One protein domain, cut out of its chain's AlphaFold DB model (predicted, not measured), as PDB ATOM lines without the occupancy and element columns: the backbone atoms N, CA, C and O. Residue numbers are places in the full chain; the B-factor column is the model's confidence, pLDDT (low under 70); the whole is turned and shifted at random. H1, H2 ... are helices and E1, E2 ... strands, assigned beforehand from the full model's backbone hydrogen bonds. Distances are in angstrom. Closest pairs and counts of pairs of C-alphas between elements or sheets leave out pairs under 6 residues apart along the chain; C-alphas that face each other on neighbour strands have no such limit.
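This is residues 215 to 310 of the 384 residues of an uncharacterized protein of Streptomyces sp. AcH 505 (UniProt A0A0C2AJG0). A strongly twisted, curled sheet of four strands makes one end of this elongated model, and the long helix H1 makes the other, reaching the sheet only with its last residues, 231 to 233. Between the sheet and the short helix H2 winds a long unnamed stretch, residues 287 to 304, and H2 packs with its last residue on H1. You have 96 printed residues, with two named helices and four named strands in the order H1 E1 E2 E3 E4 H2; the sheet's order is E3 E2 E1 E4, all antiparallel, and the class is mixed, helices and strands. The whole is only just compact, close to loose, with a radius of gyration of the C-alphas of 14.9 A and spans of 52 by 28 by 19 A.

Start at the first printed residue with H1, residues 215 to 233, which is near E4, residues 281 to 286, with 5 pairs of C-alphas within 10 A. After a tight link comes E1, residues 236 to 244, an inner strand that bends by 62 degrees at residue 241. A second tight link leads to E2, residues 249 to 255, the other inner strand; E1 and E2 are a hairpin, antiparallel at 134 degrees, and N 242 and O 251 are 2.8 A apart, within hydrogen-bond range. E2 forms another hairpin with E3, residues 262 to 268, antiparallel at 152 degrees, where you find N 250 and O 267 at 2.8 A. E3 and E4 follow each other in the chain but are apart, and they are the sheet's two edge strands. Look for E4 beside E1 instead: they are antiparallel at 128 degrees, with N 239 and O 282 at 2.8 A. E1, E2 and E3 form a meander, each strand the antiparallel neighbour of the one before, and with E4 they form a Greek key, a meander whose first strand is also the antiparallel neighbour of a fourth. H1 only grazes the sheet, with its residues 231 to 233. Residues 285 to 286 of E4 also make a short antiparallel pairing with residues 296 to 297. H2, residues 305 to 310, is not on the sheet; it touches H1, which meets it with residues 224 to 228 alone, at a steep tilt of 48 degrees, opposite ways. Their closest C-alphas are those of Gly 224 and Asn 310, 5.0 A apart. In H2 every O i to N i+4 pair is within hydrogen-bond range, and in H1 13 of 15 are.

Find C-alpha 215 at (237.039, 328.913, 232.382); from there H1 runs 27.4 A through residues 215 to 233. E1, residues 236 to 244, covers 20.4 A and ends with C-alpha 244 at (283.714, 323.475, 226.369). E2, residues 249 to 255, covers 19.4 A, E3, residues 262 to 268, 18.4 A, and E4, residues 281 to 286, 15.8 A. Read on to H2, residues 305 to 310, which closes the printed part with C-alpha 310 at (255.205, 326.800, 230.363).

The two C-alphas farthest apart are those of Leu 215 and Val 278, at 53.1 A. The printed part has no cut. Two links are long: that from E3 to E4, residues 269 to 280, and that from E4 to H2, residues 287 to 304. The mean pLDDT of the printed part is 89.0; look in the B-factor column at residues 275 to 279 for the five residues under 70.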
ATOM      1  N   LEU A 215     236.786 329.826 233.500       90.00
ATOM      2  CA  LEU A 215     237.039 328.913 232.382       90.00
ATOM      3  C   LEU A 215     238.324 329.271 231.632       90.00
ATOM      4  O   LEU A 215     239.089 328.375 231.306       90.00
ATOM      5  N   ALA A 216     238.578 330.562 231.406       89.25
ATOM      6  CA  ALA A 216     239.818 331.023 230.795       89.25
ATOM      7  C   ALA A 216     241.034 330.669 231.663       89.25
ATOM      8  O   ALA A 216     242.007 330.139 231.146       89.25
ATOM      9  N   GLY A 217     240.957 330.889 232.981       88.12
ATOM     10  CA  GLY A 217     242.032 330.518 233.905       88.12
ATOM     11  C   GLY A 217     242.329 329.021 233.905       88.12
ATOM     12  O   GLY A 217     243.489 328.636 233.818       88.12
ATOM     13  N   LEU A 218     241.290 328.180 233.936       91.38
ATOM     14  CA  LEU A 218     241.447 326.724 233.886       91.38
ATOM     15  C   LEU A 218     241.999 326.240 232.543       91.38
ATOM     16  O   LEU A 218     242.790 325.307 232.529       91.38
ATOM     17  N   ALA A 219     241.602 326.863 231.431       89.81
ATOM     18  CA  ALA A 219     242.131 326.528 230.112       89.81
ATOM     19  C   ALA A 219     243.626 326.865 230.002       89.81
ATOM     20  O   ALA A 219     244.403 326.027 229.564       89.81
ATOM     21  N   VAL A 220     244.033 328.057 230.452       87.19
ATOM     22  CA  VAL A 220     245.444 328.482 230.454       87.19
ATOM     23  C   VAL A 220     246.283 327.602 231.385       87.19
ATOM     24  O   VAL A 220     247.338 327.126 230.986       87.19
ATOM     25  N   LEU A 221     245.779 327.310 232.589       89.00
ATOM     26  CA  LEU A 221     246.443 326.405 233.531       89.00
ATOM     27  C   LEU A 221     246.580 324.988 232.957       89.00
ATOM     28  O   LEU A 221     247.632 324.375 233.082       89.00
ATOM     29  N   GLY A 222     245.523 324.474 232.325       86.81
ATOM     30  CA  GLY A 222     245.527 323.152 231.705       86.81
ATOM     31  C   GLY A 222     246.513 323.041 230.545       86.81
ATOM     32  O   GLY A 222     247.135 321.998 230.400       86.81
ATOM     33  N   LEU A 223     246.695 324.112 229.762       88.38
ATOM     34  CA  LEU A 223     247.710 324.159 228.707       88.38
ATOM     35  C   LEU A 223     249.131 324.065 229.276       88.38
ATOM     36  O   LEU A 223     249.924 323.299 228.744       88.38
ATOM     37  N   GLY A 224     249.427 324.776 230.368       86.44
ATOM     38  CA  GLY A 224     250.726 324.651 231.037       86.44
ATOM     39  C   GLY A 224     250.953 323.253 231.634       86.44
ATOM     40  O   GLY A 224     251.988 322.625 231.443       86.44
ATOM     41  N   ILE A 225     249.940 322.670 232.281       85.44
ATOM     42  CA  ILE A 225     250.059 321.287 232.779       85.44
ATOM     43  C   ILE A 225     250.301 320.309 231.619       85.44
ATOM     44  O   ILE A 225     251.189 319.475 231.713       85.44
ATOM     45  N   ALA A 226     249.564 320.426 230.513       85.75
ATOM     46  CA  ALA A 226     249.734 319.543 229.361       85.75
ATOM     47  C   ALA A 226     251.120 319.670 228.708       85.75
ATOM     48  O   ALA A 226     251.675 318.660 228.294       85.75
ATOM     49  N   ALA A 227     251.681 320.882 228.636       86.38
ATOM     50  CA  ALA A 227     253.046 321.087 228.155       86.38
ATOM     51  C   ALA A 227     254.085 320.484 229.116       86.38
ATOM     52  O   ALA A 227     255.016 319.830 228.665       86.38
ATOM     53  N   SER A 228     253.876 320.614 230.429       86.25
ATOM     54  CA  SER A 228     254.738 319.978 231.440       86.25
ATOM     55  C   SER A 228     254.718 318.453 231.343       86.25
ATOM     56  O   SER A 228     255.753 317.815 231.475       86.25
ATOM     57  N   GLU A 229     253.537 317.871 231.116       87.44
ATOM     58  CA  GLU A 229     253.380 316.425 230.938       87.44
ATOM     59  C   GLU A 229     254.041 315.946 229.643       87.44
ATOM     60  O   GLU A 229     254.745 314.943 229.656       87.44
ATOM     61  N   ALA A 230     253.882 316.693 228.545       89.00
ATOM     62  CA  ALA A 230     254.546 316.379 227.283       89.00
ATOM     63  C   ALA A 230     256.077 316.365 227.421       89.00
ATOM     64  O   ALA A 230     256.727 315.508 226.834       89.00
ATOM     65  N   ALA A 231     256.639 317.245 228.256       88.62
ATOM     66  CA  ALA A 231     258.078 317.296 228.484       88.62
ATOM     67  C   ALA A 231     258.648 316.075 229.235       88.62
ATOM     68  O   ALA A 231     259.852 315.834 229.194       88.62
ATOM     69  N   TYR A 232     257.819 315.270 229.915       85.06
ATOM     70  CA  TYR A 232     258.281 313.996 230.487       85.06
ATOM     71  C   TYR A 232     258.529 312.922 229.423       85.06
ATOM     72  O   TYR A 232     259.319 312.009 229.665       85.06
ATOM     73  N   ASP A 233     257.872 313.039 228.269       91.00
ATOM     74  CA  ASP A 233     258.051 312.147 227.125       91.00
ATOM     75  C   ASP A 233     259.123 312.670 226.146       91.00
ATOM     76  O   ASP A 233     259.357 312.055 225.100       91.00
ATOM     77  N   ASP A 234     259.791 313.785 226.474       93.62
ATOM     78  CA  ASP A 234     260.847 314.343 225.638       93.62
ATOM     79  C   ASP A 234     262.023 313.352 225.537       93.62
ATOM     80  O   ASP A 234     262.536 312.855 226.549       93.62
ATOM     81  N   PRO A 235     262.471 313.027 224.312       95.50
ATOM     82  CA  PRO A 235     263.541 312.069 224.111       95.50
ATOM     83  C   PRO A 235     264.858 312.608 224.662       95.50
ATOM     84  O   PRO A 235     265.327 313.688 224.291       95.50
ATOM     85  N   GLN A 236     265.499 311.796 225.497       96.06
ATOM     86  CA  GLN A 236     266.886 312.011 225.875       96.06
ATOM     87  C   GLN A 236     267.794 311.650 224.691       96.06
ATOM     88  O   GLN A 236     267.673 310.567 224.112       96.06
ATOM     89  N   VAL A 237     268.711 312.547 224.335       96.00
ATOM     90  CA  VAL A 237     269.666 312.364 223.238       96.00
ATOM     91  C   VAL A 237     271.100 312.493 223.732       96.00
ATOM     92  O   VAL A 237     271.405 313.250 224.654       96.00
ATOM     93  N   GLU A 238     271.989 311.748 223.083       94.88
ATOM     94  CA  GLU A 238     273.430 311.863 223.275       94.88
ATOM     95  C   GLU A 238     273.951 313.122 222.564       94.88
ATOM     96  O   GLU A 238     273.643 313.381 221.394       94.88
ATOM     97  N   LEU A 239     274.742 313.912 223.282       95.25
ATOM     98  CA  LEU A 239     275.332 315.163 222.833       95.25
ATOM     99  C   LEU A 239     276.827 314.963 222.630       95.25
ATOM    100  O   LEU A 239     277.513 314.496 223.527       95.25
ATOM    101  N   THR A 240     277.360 315.377 221.483       95.25
ATOM    102  CA  THR A 240     278.809 315.440 221.269       95.25
ATOM    103  C   THR A 240     279.317 316.853 221.546       95.25
ATOM    104  O   THR A 240     279.025 317.783 220.786       95.25
ATOM    105  N   VAL A 241     280.096 317.029 222.608       94.75
ATOM    106  CA  VAL A 241     280.744 318.283 222.997       94.75
ATOM    107  C   VAL A 241     281.806 318.652 221.960       94.75
ATOM    108  O   VAL A 241     282.813 317.990 221.767       94.75
ATOM    109  N   VAL A 242     281.588 319.741 221.231       95.81
ATOM    110  CA  VAL A 242     282.556 320.242 220.241       95.81
ATOM    111  C   VAL A 242     283.558 321.185 220.891       95.81
ATOM    112  O   VAL A 242     284.701 321.301 220.449       95.81
ATOM    113  N   LYS A 243     283.092 321.947 221.878       93.56
ATOM    114  CA  LYS A 243     283.884 322.937 222.596       93.56
ATOM    115  C   LYS A 243     283.261 323.172 223.961       93.56
ATOM    116  O   LYS A 243     282.063 323.425 224.028       93.56
ATOM    117  N   GLU A 244     284.090 323.172 224.991       92.56
ATOM    118  CA  GLU A 244     283.714 323.475 226.369       92.56
ATOM    119  C   GLU A 244     284.481 324.719 226.829       92.56
ATOM    120  O   GLU A 244     285.678 324.871 226.554       92.56
ATOM    121  N   ALA A 245     283.772 325.660 227.441       93.00
ATOM    122  CA  ALA A 245     284.338 326.866 228.018       93.00
ATOM    123  C   ALA A 245     284.542 326.695 229.536       93.00
ATOM    124  O   ALA A 245     283.872 325.875 230.163       93.00
ATOM    125  N   PRO A 246     285.438 327.482 230.164       90.06
ATOM    126  CA  PRO A 246     285.740 327.349 231.593       90.06
ATOM    127  C   PRO A 246     284.564 327.627 232.544       90.06
ATOM    128  O   PRO A 246     284.657 327.305 233.723       90.06
ATOM    129  N   ASP A 247     283.494 328.263 232.063       90.38
ATOM    130  CA  ASP A 247     282.267 328.549 232.819       90.38
ATOM    131  C   ASP A 247     281.220 327.420 232.722       90.38
ATOM    132  O   ASP A 247     280.099 327.573 233.208       90.38
ATOM    133  N   GLY A 248     281.574 326.295 232.091       88.44
ATOM    134  CA  GLY A 248     280.683 325.159 231.852       88.44
ATOM    135  C   GLY A 248     279.753 325.339 230.650       88.44
ATOM    136  O   GLY A 248     278.959 324.445 230.358       88.44
ATOM    137  N   SER A 249     279.835 326.465 229.929       92.19
ATOM    138  CA  SER A 249     279.099 326.622 228.676       92.19
ATOM    139  C   SER A 249     279.754 325.806 227.560       92.19
ATOM    140  O   SER A 249     280.974 325.786 227.381       92.19
ATOM    141  N   CYS A 250     278.930 325.121 226.783       93.38
ATOM    142  CA  CYS A 250     279.348 324.169 225.772       93.38
ATOM    143  C   CYS A 250     278.715 324.473 224.419       93.38
ATOM    144  O   CYS A 250     277.625 325.030 224.308       93.38
ATOM    145  N   VAL A 251     279.405 324.072 223.355       95.62
ATOM    146  CA  VAL A 251     278.827 323.950 222.018       95.62
ATOM    147  C   VAL A 251     278.751 322.474 221.703       95.62
ATOM    148  O   VAL A 251     279.788 321.828 221.559       95.62
ATOM    149  N   VAL A 252     277.542 321.956 221.548       96.56
ATOM    150  CA  VAL A 252     277.293 320.531 221.317       96.56
ATOM    151  C   VAL A 252     276.751 320.292 219.916       96.56
ATOM    152  O   VAL A 252     276.223 321.199 219.266       96.56
ATOM    153  N   LYS A 253     276.910 319.062 219.433       96.88
ATOM    154  CA  LYS A 253     276.187 318.516 218.287       96.88
ATOM    155  C   LYS A 253     275.263 317.416 218.771       96.88
ATOM    156  O   LYS A 253     275.688 316.585 219.561       96.88
ATOM    157  N   TRP A 254     274.049 317.377 218.250       96.88
ATOM    158  CA  TRP A 254     273.106 316.304 218.543       96.88
ATOM    159  C   TRP A 254     272.360 315.906 217.287       96.88
ATOM    160  O   TRP A 254     272.301 316.660 216.312       96.88
ATOM    161  N   LYS A 255     271.820 314.693 217.305       96.75
ATOM    162  CA  LYS A 255     270.971 314.188 216.238       96.75
ATOM    163  C   LYS A 255     269.517 314.362 216.650       96.75
ATOM    164  O   LYS A 255     269.111 313.856 217.690       96.75
ATOM    165  N   ASP A 256     268.753 315.054 215.821       94.75
ATOM    166  CA  ASP A 256     267.311 315.197 215.969       94.75
ATOM    167  C   ASP A 256     266.635 313.813 215.981       94.75
ATOM    168  O   ASP A 256     266.840 313.030 215.041       94.75
ATOM    169  N   PRO A 257     265.854 313.473 217.016       95.75
ATOM    170  CA  PRO A 257     265.266 312.145 217.139       95.75
ATOM    171  C   PRO A 257     264.130 311.890 216.137       95.75
ATOM    172  O   PRO A 257     263.836 310.729 215.851       95.75
ATOM    173  N   TRP A 258     263.524 312.930 215.555       94.50
ATOM    174  CA  TRP A 258     262.396 312.790 214.627       94.50
ATOM    175  C   TRP A 258     262.835 312.731 213.169       94.50
ATOM    176  O   TRP A 258     262.332 311.908 212.403       94.50
ATOM    177  N   ASN A 259     263.774 313.588 212.765       94.38
ATOM    178  CA  ASN A 259     264.197 313.694 211.363       94.38
ATOM    179  C   ASN A 259     265.651 313.245 211.118       94.38
ATOM    180  O   ASN A 259     266.074 313.121 209.968       94.38
ATOM    181  N   GLY A 260     266.420 312.973 212.177       94.81
ATOM    182  CA  GLY A 260     267.808 312.527 212.086       94.81
ATOM    183  C   GLY A 260     268.812 313.601 211.661       94.81
ATOM    184  O   GLY A 260     269.979 313.265 211.439       94.81
ATOM    185  N   THR A 261     268.388 314.859 211.529       95.00
ATOM    186  CA  THR A 261     269.247 315.993 211.180       95.00
ATOM    187  C   THR A 261     270.238 316.251 212.304       95.00
ATOM    188  O   THR A 261     269.902 316.189 213.483       95.00
ATOM    189  N   MET A 262     271.484 316.537 211.936       96.12
ATOM    190  CA  MET A 262     272.501 316.935 212.903       96.12
ATOM    191  C   MET A 262     272.377 318.427 213.188       96.12
ATOM    192  O   MET A 262     272.593 319.250 212.297       96.12
ATOM    193  N   HIS A 263     272.095 318.764 214.438       95.25
ATOM    194  CA  HIS A 263     272.049 320.132 214.933       95.25
ATOM    195  C   HIS A 263     273.341 320.490 215.662       95.25
ATOM    196  O   HIS A 263     274.120 319.621 216.068       95.25
ATOM    197  N   ARG A 264     273.594 321.793 215.797       95.69
ATOM    198  CA  ARG A 264     274.712 322.341 216.570       95.69
ATOM    199  C   ARG A 264     274.266 323.621 217.256       95.69
ATOM    200  O   ARG A 264     273.765 324.520 216.589       95.69
ATOM    201  N   GLY A 265     274.529 323.739 218.549       93.81
ATOM    202  CA  GLY A 265     274.012 324.841 219.351       93.81
ATOM    203  C   GLY A 265     274.694 324.972 220.711       93.81
ATOM    204  O   GLY A 265     275.533 324.133 221.057       93.81
ATOM    205  N   PRO A 266     274.393 326.059 221.441       94.38
ATOM    206  CA  PRO A 266     274.845 326.243 222.813       94.38
ATOM    207  C   PRO A 266     274.138 325.261 223.760       94.38
ATOM    208  O   PRO A 266     272.983 324.909 223.537       94.38
ATOM    209  N   PHE A 267     274.831 324.843 224.815       94.12
ATOM    210  CA  PHE A 267     274.330 323.964 225.874       94.12
ATOM    211  C   PHE A 267     275.095 324.246 227.171       94.12
ATOM    212  O   PHE A 267     276.229 324.721 227.111       94.12
ATOM    213  N   GLN A 268     274.510 323.971 228.332       91.31
ATOM    214  CA  GLN A 268     275.215 324.062 229.610       91.31
ATOM    215  C   GLN A 268     275.627 322.647 230.021       91.31
ATOM    216  O   GLN A 268     274.767 321.835 230.346       91.31
ATOM    217  N   CYS A 269     276.924 322.338 229.964       89.12
ATOM    218  CA  CYS A 269     277.405 321.014 230.354       89.12
ATOM    219  C   CYS A 269     277.217 320.788 231.859       89.12
ATOM    220  O   CYS A 269     277.301 321.731 232.656       89.12
ATOM    221  N   ASP A 270     277.014 319.531 232.253       83.38
ATOM    222  CA  ASP A 270     276.950 319.167 233.667       83.38
ATOM    223  C   ASP A 270     278.340 319.320 234.321       83.38
ATOM    224  O   ASP A 270     279.281 318.628 233.914       83.38
ATOM    225  N   PRO A 271     278.520 320.204 235.326       81.38
ATOM    226  CA  PRO A 271     279.815 320.375 235.991       81.38
ATOM    227  C   PRO A 271     280.284 319.114 236.729       81.38
ATOM    228  O   PRO A 271     281.475 318.982 237.001       81.38
ATOM    229  N   ASP A 272     279.359 318.204 237.041       78.56
ATOM    230  CA  ASP A 272     279.623 316.959 237.759       78.56
ATOM    231  C   ASP A 272     279.795 315.750 236.809       78.56
ATOM    232  O   ASP A 272     279.746 314.599 237.253       78.56
ATOM    233  N   ARG A 273     280.018 315.988 235.502       74.94
ATOM    234  CA  ARG A 273     280.256 314.930 234.504       74.94
ATOM    235  C   ARG A 273     281.417 314.031 234.933       74.94
ATOM    236  O   ARG A 273     282.516 314.512 235.211       74.94
ATOM    237  N   ASP A 274     281.186 312.716 234.937       72.31
ATOM    238  CA  ASP A 274     282.209 311.738 235.309       72.31
ATOM    239  C   ASP A 274     283.401 311.823 234.333       72.31
ATOM    240  O   ASP A 274     283.241 311.516 233.146       72.31
ATOM    241  N   PRO A 275     284.608 312.208 234.792       69.25
ATOM    242  CA  PRO A 275     285.785 312.298 233.933       69.25
ATOM    243  C   PRO A 275     286.230 310.933 233.378       69.25
ATOM    244  O   PRO A 275     287.077 310.887 232.485       69.25
ATOM    245  N   LEU A 276     285.693 309.823 233.901       64.62
ATOM    246  CA  LEU A 276     285.952 308.462 233.428       64.62
ATOM    247  C   LEU A 276     285.056 308.041 232.256       64.62
ATOM    248  O   LEU A 276     285.371 307.044 231.599       64.62
ATOM    249  N   LEU A 277     283.978 308.777 231.952       62.94
ATOM    250  CA  LEU A 277     283.280 308.637 230.673       62.94
ATOM    251  C   LEU A 277     284.222 309.155 229.580       62.94
ATOM    252  O   LEU A 277     284.369 310.352 229.353       62.94
ATOM    253  N   VAL A 278     284.932 308.223 228.945       49.84
ATOM    254  CA  VAL A 278     285.902 308.496 227.883       49.84
ATOM    255  C   VAL A 278     285.166 309.066 226.671       49.84
ATOM    256  O   VAL A 278     284.663 308.313 225.840       49.84
ATOM    257  N   GLY A 279     285.107 310.388 226.551       61.72
ATOM    258  CA  GLY A 279     284.610 311.036 225.345       61.72
ATOM    259  C   GLY A 279     284.040 312.423 225.574       61.72
ATOM    260  O   GLY A 279     283.617 312.788 226.669       61.72
ATOM    261  N   ASP A 280     284.010 313.186 224.491       84.38
ATOM    262  CA  ASP A 280     283.324 314.464 224.375       84.38
ATOM    263  C   ASP A 280     281.794 314.253 224.355       84.38
ATOM    264  O   ASP A 280     281.130 314.667 223.411       84.38
ATOM    265  N   VAL A 281     281.231 313.529 225.329       89.06
ATOM    266  CA  VAL A 281     279.825 313.093 225.336       89.06
ATOM    267  C   VAL A 281     279.091 313.616 226.571       89.06
ATOM    268  O   VAL A 281     279.610 313.529 227.680       89.06
ATOM    269  N   ASP A 282     277.883 314.141 226.366       90.06
ATOM    270  CA  ASP A 282     276.943 314.586 227.406       90.06
ATOM    271  C   ASP A 282     275.504 314.158 227.037       90.06
ATOM    272  O   ASP A 282     275.284 313.580 225.970       90.06
ATOM    273  N   PHE A 283     274.512 314.429 227.886       90.56
ATOM    274  CA  PHE A 283     273.104 314.112 227.630       90.56
ATOM    275  C   PHE A 283     272.204 315.333 227.809       90.56
ATOM    276  O   PHE A 283     272.355 316.117 228.741       90.56
ATOM    277  N   GLY A 284     271.212 315.454 226.932       93.12
ATOM    278  CA  GLY A 284     270.170 316.470 227.035       93.12
ATOM    279  C   GLY A 284     268.834 315.945 226.541       93.12
ATOM    280  O   GLY A 284     268.741 314.833 226.018       93.12
ATOM    281  N   TRP A 285     267.800 316.757 226.703       96.38
ATOM    282  CA  TRP A 285     266.450 316.464 226.243       96.38
ATOM    283  C   TRP A 285     266.098 317.395 225.097       96.38
ATOM    284  O   TRP A 285     266.502 318.561 225.083       96.38
ATOM    285  N   VAL A 286     265.372 316.866 224.118       96.50
ATOM    286  CA  VAL A 286     264.911 317.647 222.973       96.50
ATOM    287  C   VAL A 286     263.411 317.853 223.092       96.50
ATOM    288  O   VAL A 286     262.675 316.879 223.219       96.50
ATOM    289  N   VAL A 287     262.963 319.105 223.015       95.25
ATOM    290  CA  VAL A 287     261.545 319.467 223.103       95.25
ATOM    291  C   VAL A 287     260.765 318.775 221.988       95.25
ATOM    292  O   VAL A 287     261.099 318.927 220.811       95.25
ATOM    293  N   SER A 288     259.712 318.037 222.346       93.56
ATOM    294  CA  SER A 288     258.882 317.261 221.408       93.56
ATOM    295  C   SER A 288     257.610 317.968 220.932       93.56
ATOM    296  O   SER A 288     256.825 317.396 220.173       93.56
ATOM    297  N   TYR A 289     257.357 319.195 221.396       90.12
ATOM    298  CA  TYR A 289     256.060 319.844 221.233       90.12
ATOM    299  C   TYR A 289     256.132 321.329 220.869       90.12
ATOM    300  O   TYR A 289     257.043 322.079 221.220       90.12
ATOM    301  N   GLY A 290     255.055 321.790 220.228       89.00
ATOM    302  CA  GLY A 290     254.821 323.205 219.969       89.00
ATOM    303  C   GLY A 290     255.797 323.818 218.954       89.00
ATOM    304  O   GLY A 290     256.420 323.111 218.172       89.00
ATOM    305  N   PRO A 291     255.907 325.156 218.918       92.12
ATOM    306  CA  PRO A 291     256.796 325.856 217.988       92.12
ATOM    307  C   PRO A 291     258.291 325.746 218.344       92.12
ATOM    308  O   PRO A 291     259.106 326.295 217.609       92.12
ATOM    309  N   TRP A 292     258.629 325.088 219.457       92.50
ATOM    310  CA  TRP A 292     259.994 324.885 219.958       92.50
ATOM    311  C   TRP A 292     260.492 323.451 219.737       92.50
ATOM    312  O   TRP A 292     261.519 323.075 220.289       92.50
ATOM    313  N   GLU A 293     259.758 322.635 218.973       92.06
ATOM    314  CA  GLU A 293     260.161 321.264 218.655       92.06
ATOM    315  C   GLU A 293     261.590 321.237 218.087       92.06
ATOM    316  O   GLU A 293     261.906 321.961 217.137       92.06
ATOM    317  N   GLY A 294     262.455 320.416 218.684       91.62
ATOM    318  CA  GLY A 294     263.875 320.342 218.330       91.62
ATOM    319  C   GLY A 294     264.813 321.190 219.199       91.62
ATOM    320  O   GLY A 294     266.030 320.989 219.122       91.62
ATOM    321  N   ASP A 295     264.291 322.094 220.037       93.44
ATOM    322  CA  ASP A 295     265.104 322.847 220.997       93.44
ATOM    323  C   ASP A 295     265.720 321.902 222.039       93.44
ATOM    324  O   ASP A 295     265.078 320.966 222.511       93.44
ATOM    325  N   LEU A 296     266.971 322.166 222.416       95.62
ATOM    326  CA  LEU A 296     267.721 321.357 223.374       95.62
ATOM    327  C   LEU A 296     267.682 321.990 224.770       95.62
ATOM    328  O   LEU A 296     267.878 323.199 224.904       95.62
ATOM    329  N   TYR A 297     267.497 321.175 225.809       94.00
ATOM    330  CA  TYR A 297     267.593 321.617 227.198       94.00
ATOM    331  C   TYR A 297     268.268 320.587 228.119       94.00
ATOM    332  O   TYR A 297     268.373 319.402 227.798       94.00
ATOM    333  N   ASP A 298     268.791 321.068 229.247       89.94
ATOM    334  CA  ASP A 298     269.541 320.285 230.234       89.94
ATOM    335  C   ASP A 298     268.647 319.690 231.344       89.94
ATOM    336  O   ASP A 298     267.440 319.926 231.414       89.94
ATOM    337  N   TYR A 299     269.240 318.937 232.276       83.56
ATOM    338  CA  TYR A 299     268.506 318.315 233.393       83.56
ATOM    339  C   TYR A 299     267.921 319.329 234.391       83.56
ATOM    340  O   TYR A 299     267.094 318.979 235.238       83.56
ATOM    341  N   ARG A 300     268.377 320.584 234.325       81.75
ATOM    342  CA  ARG A 300     267.888 321.714 235.118       81.75
ATOM    343  C   ARG A 300     266.851 322.532 234.358       81.75
ATOM    344  O   ARG A 300     266.478 323.597 234.850       81.75
ATOM    345  N   TRP A 301     266.360 322.024 233.226       86.25
ATOM    346  CA  TRP A 301     265.341 322.653 232.393       86.25
ATOM    347  C   TRP A 301     265.813 323.940 231.696       86.25
ATOM    348  O   TRP A 301     264.987 324.751 231.279       86.25
ATOM    349  N   GLN A 302     267.123 324.140 231.530       86.44
ATOM    350  CA  GLN A 302     267.695 325.313 230.860       86.44
ATOM    351  C   GLN A 302     268.068 325.002 229.409       86.44
ATOM    352  O   GLN A 302     268.525 323.907 229.106       86.44
ATOM    353  N   GLY A 303     267.913 325.979 228.512       85.44
ATOM    354  CA  GLY A 303     268.324 325.867 227.102       85.44
ATOM    355  C   GLY A 303     267.200 326.082 226.085       85.44
ATOM    356  O   GLY A 303     267.482 326.443 224.945       85.44
ATOM    357  N   THR A 304     265.937 325.987 226.511       91.31
ATOM    358  CA  THR A 304     264.759 326.266 225.673       91.31
ATOM    359  C   THR A 304     263.841 327.313 226.302       91.31
ATOM    360  O   THR A 304     263.644 327.350 227.515       91.31
ATOM    361  N   VAL A 305     263.221 328.138 225.451       89.50
ATOM    362  CA  VAL A 305     262.180 329.106 225.845       89.50
ATOM    363  C   VAL A 305     260.861 328.397 226.193       89.50
ATOM    364  O   VAL A 305     260.001 328.980 226.855       89.50
ATOM    365  N   ALA A 306     260.686 327.137 225.777       89.94
ATOM    366  CA  ALA A 306     259.474 326.365 226.039       89.94
ATOM    367  C   ALA A 306     259.192 326.215 227.544       89.94
ATOM    368  O   ALA A 306     258.039 326.342 227.962       89.94
ATOM    369  N   ASN A 307     260.236 326.012 228.352       85.88
ATOM    370  CA  ASN A 307     260.116 325.826 229.799       85.88
ATOM    371  C   ASN A 307     259.670 327.117 230.501       85.88
ATOM    372  O   ASN A 307     258.714 327.090 231.275       85.88
ATOM    373  N   ASP A 308     260.261 328.262 230.144       85.19
ATOM    374  CA  ASP A 308     259.872 329.571 230.688       85.19
ATOM    375  C   ASP A 308     258.406 329.906 230.364       85.19
ATOM    376  O   ASP A 308     257.633 330.332 231.226       85.19
ATOM    377  N   VAL A 309     257.991 329.677 229.112       84.75
ATOM    378  CA  VAL A 309     256.608 329.927 228.678       84.75
ATOM    379  C   VAL A 309     255.629 329.013 229.411       84.75
ATOM    380  O   VAL A 309     254.521 329.433 229.756       84.75
ATOM    381  N   ASN A 310     256.018 327.764 229.646       86.31
ATOM    382  CA  ASN A 310     255.205 326.800 230.363       86.31
ATOM    383  C   ASN A 310     254.966 327.221 231.828       86.31
ATOM    384  O   ASN A 310     253.814 327.277 232.276       86.31
TER     385      ASN A 310